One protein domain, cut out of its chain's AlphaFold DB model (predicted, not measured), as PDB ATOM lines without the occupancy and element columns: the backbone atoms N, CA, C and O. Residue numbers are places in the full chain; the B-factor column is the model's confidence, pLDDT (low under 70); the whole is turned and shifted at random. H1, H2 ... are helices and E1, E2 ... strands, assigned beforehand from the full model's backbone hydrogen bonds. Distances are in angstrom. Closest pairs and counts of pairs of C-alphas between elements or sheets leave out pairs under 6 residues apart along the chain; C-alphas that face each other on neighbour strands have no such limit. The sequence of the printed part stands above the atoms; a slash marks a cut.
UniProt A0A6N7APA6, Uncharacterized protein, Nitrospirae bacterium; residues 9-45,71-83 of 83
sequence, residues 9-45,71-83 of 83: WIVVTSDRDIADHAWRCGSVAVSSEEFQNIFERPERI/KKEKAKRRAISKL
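Overview. This is residues 9 to 45 and 71 to 83 of the 83 residues of an uncharacterized protein of Nitrospirae bacterium (UniProt A0A6N7APA6). A small core of two short side-by-side parallel strands, E1 and E2, has H1 packed on one side and H3 on the other. H2 leads away past the strands' ends, so that H1 lies toward one end of the longest axis and H2 with residues 41 to 45 toward the other. The printed part has 50 residues, mostly helix, with three named helices and two named strands in the order E1, H1, E2, H2, H3. It is compact, with a radius of gyration of the C-alphas of 10.7 A, yet elongated, spanning 32 by 20 by 15 A.

Arrangement. Look first at E1, residues 10 to 12, and E2, residues 28 to 30, parallel neighbours at 26 degrees; N 11 and O 28 are within hydrogen-bond range at 2.8 A. H1, residues 16 to 24, joins them in a strand-helix-strand unit, two parallel strands with a helix between, whose crossover is right-handed. The closest C-alphas of H1 and E2 are those of Ala 19 and Ala 29, 5.2 A apart. For H3, residues 71 to 80, and E2 they are Val 28 and Lys 76, at 6.2 A. H1 and H3 are only just apart, closest 8.4 A. H2, residues 32 to 40, comes closest to E1 at the C-alphas of Ser 32 and Val 12, 5.7 A. Every O i to N i+4 pair is within range in H1 and H3, and 4 of 5 in H2.

Along the chain. Find C-alpha 10 at (45.024, 34.634, 20.539), where E1 begins, 6.5 A long; E2 measures 6.7 A. H1 runs 12.3 A, H2 12.6 A and H3 14.6 A, ending at C-alpha 80 at (44.152, 40.594, 26.939).

Size, cuts and confidence. The C-alphas farthest apart, Arg 24 and Glu 43, are 31.6 A apart. Residues 46 to 70 are not printed, and C-alphas 45 and 71 stand 20.3 A apart across the cut. The links printed whole are tight. Mean pLDDT of the printed part is 76.6; residues 39, 41 to 45, 73, 82 and 83 are under 70.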
ATOM      1  N   TRP A   9      47.385  35.826  16.474       78.94
ATOM      2  CA  TRP A   9      46.302  34.978  16.961       78.94
ATOM      3  C   TRP A   9      46.373  34.855  18.483       78.94
ATOM      4  O   TRP A   9      47.458  34.681  19.051       78.94
ATOM      5  N   ILE A  10      45.210  34.957  19.126       83.19
ATOM      6  CA  ILE A  10      45.024  34.634  20.539       83.19
ATOM      7  C   ILE A  10      44.305  33.290  20.573       83.19
ATOM      8  O   ILE A  10      43.236  33.143  19.986       83.19
ATOM      9  N   VAL A  11      44.923  32.305  21.210       84.38
ATOM     10  CA  VAL A  11      44.409  30.943  21.329       84.38
ATOM     11  C   VAL A  11      43.881  30.774  22.742       84.38
ATOM     12  O   VAL A  11      44.645  30.909  23.693       84.38
ATOM     13  N   VAL A  12      42.589  30.488  22.878       86.88
ATOM     14  CA  VAL A  12      41.969  30.168  24.169       86.88
ATOM     15  C   VAL A  12      41.829  28.654  24.263       86.88
ATOM     16  O   VAL A  12      41.180  28.051  23.411       86.88
ATOM     17  N   THR A  13      42.482  28.029  25.240       87.06
ATOM     18  CA  THR A  13      42.468  26.565  25.397       87.06
ATOM     19  C   THR A  13      42.740  26.147  26.839       87.06
ATOM     20  O   THR A  13      43.549  26.768  27.517       87.06
ATOM     21  N   SER A  14      42.106  25.069  27.305       87.44
ATOM     22  CA  SER A  14      42.481  24.396  28.565       87.44
ATOM     23  C   SER A  14      43.531  23.295  28.361       87.44
ATOM     24  O   SER A  14      44.010  22.712  29.327       87.44
ATOM     25  N   ASP A  15      43.871  22.979  27.110       91.06
ATOM     26  CA  ASP A  15      44.841  21.946  26.752       91.06
ATOM     27  C   ASP A  15      46.271  22.517  26.731       91.06
ATOM     28  O   ASP A  15      46.565  23.474  25.999       91.06
ATOM     29  N   ARG A  16      47.159  21.908  27.526       84.25
ATOM     30  CA  ARG A  16      48.559  22.323  27.691       84.25
ATOM     31  C   ARG A  16      49.385  22.136  26.418       84.25
ATOM     32  O   ARG A  16      50.162  23.025  26.069       84.25
ATOM     33  N   ASP A  17      49.172  21.053  25.676       87.62
ATOM     34  CA  ASP A  17      49.914  20.767  24.446       87.62
ATOM     35  C   ASP A  17      49.570  21.782  23.349       87.62
ATOM     36  O   ASP A  17      50.449  22.261  22.617       87.62
ATOM     37  N   ILE A  18      48.293  22.165  23.264       86.31
ATOM     38  CA  ILE A  18      47.815  23.201  22.339       86.31
ATOM     39  C   ILE A  18      48.359  24.575  22.742       86.31
ATOM     40  O   ILE A  18      48.821  25.326  21.875       86.31
ATOM     41  N   ALA A  19      48.354  24.908  24.035       84.06
ATOM     42  CA  ALA A  19      48.907  26.166  24.532       84.06
ATOM     43  C   ALA A  19      50.406  26.289  24.210       84.06
ATOM     44  O   ALA A  19      50.856  27.307  23.672       84.06
ATOM     45  N   ASP A  20      51.179  25.233  24.455       83.12
ATOM     46  CA  ASP A  20      52.608  25.189  24.148       83.12
ATOM     47  C   ASP A  20      52.887  25.232  22.647       83.12
ATOM     48  O   ASP A  20      53.840  25.874  22.190       83.12
ATOM     49  N   HIS A  21      52.056  24.577  21.837       86.19
ATOM     50  CA  HIS A  21      52.126  24.704  20.388       86.19
ATOM     51  C   HIS A  21      51.879  26.147  19.928       86.19
ATOM     52  O   HIS A  21      52.670  26.681  19.151       86.19
ATOM     53  N   ALA A  22      50.853  26.814  20.456       82.25
ATOM     54  CA  ALA A  22      50.551  28.204  20.131       82.25
ATOM     55  C   ALA A  22      51.717  29.144  20.482       82.25
ATOM     56  O   ALA A  22      52.117  29.956  19.642       82.25
ATOM     57  N   TRP A  23      52.335  28.971  21.658       77.75
ATOM     58  CA  TRP A  23      53.531  29.726  22.050       77.75
ATOM     59  C   TRP A  23      54.713  29.502  21.105       77.75
ATOM     60  O   TRP A  23      55.377  30.466  20.713       77.75
ATOM     61  N   ARG A  24      54.977  28.250  20.709       78.31
ATOM     62  CA  ARG A  24      56.045  27.910  19.747       78.31
ATOM     63  C   ARG A  24      55.799  28.522  18.369       78.31
ATOM     64  O   ARG A  24      56.747  28.952  17.719       78.31
ATOM     65  N   CYS A  25      54.539  28.621  17.960       80.69
ATOM     66  CA  CYS A  25      54.117  29.227  16.700       80.69
ATOM     67  C   CYS A  25      54.058  30.767  16.746       80.69
ATOM     68  O   CYS A  25      53.657  31.397  15.767       80.69
ATOM     69  N   GLY A  26      54.448  31.396  17.861       74.25
ATOM     70  CA  GLY A  26      54.450  32.856  18.013       74.25
ATOM     71  C   GLY A  26      53.060  33.465  18.223       74.25
ATOM     72  O   GLY A  26      52.897  34.678  18.080       74.25
ATOM     73  N   SER A  27      52.075  32.635  18.556       79.38
ATOM     74  CA  SER A  27      50.732  33.047  18.968       79.38
ATOM     75  C   SER A  27      50.661  33.142  20.492       79.38
ATOM     76  O   SER A  27      51.488  32.574  21.205       79.38
ATOM     77  N   VAL A  28      49.692  33.896  21.004       81.94
ATOM     78  CA  VAL A  28      49.497  34.032  22.453       81.94
ATOM     79  C   VAL A  28      48.456  33.020  22.895       81.94
ATOM     80  O   VAL A  28      47.342  33.055  22.386       81.94
ATOM     81  N   ALA A  29      48.802  32.147  23.839       84.75
ATOM     82  CA  ALA A  29      47.837  31.252  24.466       84.75
ATOM     83  C   ALA A  29      47.314  31.843  25.786       84.75
ATOM     84  O   ALA A  29      48.090  32.402  26.570       84.75
ATOM     85  N   VAL A  30      46.013  31.699  26.013       85.06
ATOM     86  CA  VAL A  30      45.265  32.084  27.218       85.06
ATOM     87  C   VAL A  30      44.458  30.864  27.661       85.06
ATOM     88  O   VAL A  30      43.911  30.158  26.810       85.06
ATOM     89  N   SER A  31      44.394  30.582  28.960       85.69
ATOM     90  CA  SER A  31      43.588  29.456  29.438       85.69
ATOM     91  C   SER A  31      42.089  29.769  29.359       85.69
ATOM     92  O   SER A  31      41.685  30.933  29.388       85.69
ATOM     93  N   SER A  32      41.236  28.747  29.259       83.88
ATOM     94  CA  SER A  32      39.780  28.971  29.266       83.88
ATOM     95  C   SER A  32      39.305  29.602  30.581       83.88
ATOM     96  O   SER A  32      38.414  30.445  30.571       83.88
ATOM     97  N   GLU A  33      39.940  29.247  31.700       79.75
ATOM     98  CA  GLU A  33      39.661  29.819  33.024       79.75
ATOM     99  C   GLU A  33      40.083  31.291  33.104       79.75
ATOM    100  O   GLU A  33      39.331  32.136  33.592       79.75
ATOM    101  N   GLU A  34      41.269  31.624  32.582       75.81
ATOM    102  CA  GLU A  34      41.745  33.006  32.460       75.81
ATOM    103  C   GLU A  34      40.773  33.825  31.607       75.81
ATOM    104  O   GLU A  34      40.392  34.927  31.994       75.81
ATOM    105  N   PHE A  35      40.334  33.270  30.474       83.31
ATOM    106  CA  PHE A  35      39.395  33.924  29.570       83.31
ATOM    107  C   PHE A  35      38.036  34.167  30.228       83.31
ATOM    108  O   PHE A  35      37.516  35.276  30.149       83.31
ATOM    109  N   GLN A  36      37.478  33.181  30.929       81.75
ATOM    110  CA  GLN A  36      36.195  33.327  31.617       81.75
ATOM    111  C   GLN A  36      36.248  34.396  32.721       81.75
ATOM    112  O   GLN A  36      35.350  35.233  32.818       81.75
ATOM    113  N   ASN A  37      37.340  34.445  33.488       76.12
ATOM    114  CA  ASN A  37      37.539  35.453  34.531       76.12
ATOM    115  C   ASN A  37      37.565  36.899  33.993       76.12
ATOM    116  O   ASN A  37      37.199  37.821  34.727       76.12
ATOM    117  N   ILE A  38      37.968  37.116  32.731       70.94
ATOM    118  CA  ILE A  38      37.905  38.438  32.075       70.94
ATOM    119  C   ILE A  38      36.451  38.912  31.974       70.94
ATOM    120  O   ILE A  38      36.155  40.062  32.293       70.94
ATOM    121  N   PHE A  39      35.538  38.026  31.568       66.94
ATOM    122  CA  PHE A  39      34.123  38.366  31.381       66.94
ATOM    123  C   PHE A  39      33.393  38.602  32.700       66.94
ATOM    124  O   PHE A  39      32.497  39.441  32.768       66.94
ATOM    125  N   GLU A  40      33.784  37.897  33.758       70.75
ATOM    126  CA  GLU A  40      33.144  38.017  35.069       70.75
ATOM    127  C   GLU A  40      33.576  39.277  35.842       70.75
ATOM    128  O   GLU A  40      32.901  39.679  36.790       70.75
ATOM    129  N   ARG A  41      34.686  39.931  35.458       64.25
ATOM    130  CA  ARG A  41      35.243  41.101  36.170       64.25
ATOM    131  C   ARG A  41      35.610  42.250  35.219       64.25
ATOM    132  O   ARG A  41      36.795  42.572  35.082       64.25
ATOM    133  N   PRO A  42      34.619  42.939  34.622       57.28
ATOM    134  CA  PRO A  42      34.856  43.998  33.635       57.28
ATOM    135  C   PRO A  42      35.685  45.178  34.170       57.28
ATOM    136  O   PRO A  42      36.402  45.821  33.405       57.28
ATOM    137  N   GLU A  43      35.675  45.442  35.482       54.84
ATOM    138  CA  GLU A  43      36.468  46.531  36.078       54.84
ATOM    139  C   GLU A  43      37.991  46.312  36.000       54.84
ATOM    140  O   GLU A  43      38.755  47.277  36.032       54.84
ATOM    141  N   ARG A  44      38.466  45.068  35.836       53.44
ATOM    142  CA  ARG A  44      39.909  44.761  35.748       53.44
ATOM    143  C   ARG A  44      40.519  45.069  34.382       53.44
ATOM    144  O   ARG A  44      41.732  45.255  34.285       53.44
ATOM    145  N   ILE A  45      39.694  45.147  33.337       52.34
ATOM    146  CA  ILE A  45      40.138  45.363  31.953       52.34
ATOM    147  C   ILE A  45      40.692  46.789  31.784       52.34
ATOM    148  O   ILE A  45      41.730  46.979  31.151       52.34
ATOM    149  N   LYS A  71      58.875  37.536  29.206       72.56
ATOM    150  CA  LYS A  71      58.455  37.782  27.815       72.56
ATOM    151  C   LYS A  71      57.067  37.190  27.522       72.56
ATOM    152  O   LYS A  71      56.310  37.809  26.777       72.56
ATOM    153  N   LYS A  72      56.740  36.038  28.128       71.44
ATOM    154  CA  LYS A  72      55.435  35.377  27.997       71.44
ATOM    155  C   LYS A  72      54.330  36.197  28.668       71.44
ATOM    156  O   LYS A  72      53.346  36.523  28.013       71.44
ATOM    157  N   GLU A  73      54.537  36.639  29.907       69.50
ATOM    158  CA  GLU A  73      53.565  37.471  30.636       69.50
ATOM    159  C   GLU A  73      53.295  38.810  29.937       69.50
ATOM    160  O   GLU A  73      52.148  39.233  29.810       69.50
ATOM    161  N   LYS A  74      54.334  39.464  29.392       79.69
ATOM    162  CA  LYS A  74      54.157  40.699  28.606       79.69
ATOM    163  C   LYS A  74      53.313  40.482  27.351       79.69
ATOM    164  O   LYS A  74      52.517  41.350  26.996       79.69
ATOM    165  N   ALA A  75      53.501  39.354  26.668       74.81
ATOM    166  CA  ALA A  75      52.722  39.013  25.483       74.81
ATOM    167  C   ALA A  75      51.259  38.722  25.846       74.81
ATOM    168  O   ALA A  75      50.366  39.255  25.185       74.81
ATOM    169  N   LYS A  76      51.021  37.974  26.932       72.62
ATOM    170  CA  LYS A  76      49.674  37.716  27.458       72.62
ATOM    171  C   LYS A  76      48.939  39.012  27.820       72.62
ATOM    172  O   LYS A  76      47.843  39.244  27.320       72.62
ATOM    173  N   ARG A  77      49.564  39.917  28.587       74.44
ATOM    174  CA  ARG A  77      48.949  41.202  28.982       74.44
ATOM    175  C   ARG A  77      48.554  42.063  27.777       74.44
ATOM    176  O   ARG A  77      47.485  42.661  27.779       74.44
ATOM    177  N   ARG A  78      49.384  42.089  26.726       77.38
ATOM    178  CA  ARG A  78      49.091  42.814  25.472       77.38
ATOM    179  C   ARG A  78      47.953  42.185  24.662       77.38
ATOM    180  O   ARG A  78      47.297  42.894  23.903       77.38
ATOM    181  N   ALA A  79      47.784  40.869  24.741       75.25
ATOM    182  CA  ALA A  79      46.689  40.170  24.081       75.25
ATOM    183  C   ALA A  79      45.363  40.448  24.794       75.25
ATOM    184  O   ALA A  79      44.410  40.849  24.140       75.25
ATOM    185  N   ILE A  80      45.346  40.330  26.125       70.62
ATOM    186  CA  ILE A  80      44.152  40.594  26.939       70.62
ATOM    187  C   ILE A  80      43.702  42.046  26.823       70.62
ATOM    188  O   ILE A  80      42.521  42.287  26.653       70.62
ATOM    189  N   SER A  81      44.615  43.021  26.811       70.06
ATOM    190  CA  SER A  81      44.237  44.435  26.660       70.06
ATOM    191  C   SER A  81      43.572  44.781  25.316       70.06
ATOM    192  O   SER A  81      43.240  45.941  25.087       70.06
ATOM    193  N   LYS A  82      43.520  43.840  24.367       69.69
ATOM    194  CA  LYS A  82      42.906  44.008  23.041       69.69
ATOM    195  C   LYS A  82      41.585  43.245  22.892       69.69
ATOM    196  O   LYS A  82      40.978  43.362  21.827       69.69
ATOM    197  N   LEU A  83      41.217  42.435  23.884       61.03
ATOM    198  CA  LEU A  83      39.935  41.738  23.985       61.03
ATOM    199  C   LEU A  83      38.970  42.599  24.802       61.03
ATOM    200  O   LEU A  83      37.783  42.621  24.422       61.03
TER     201      LEU A  83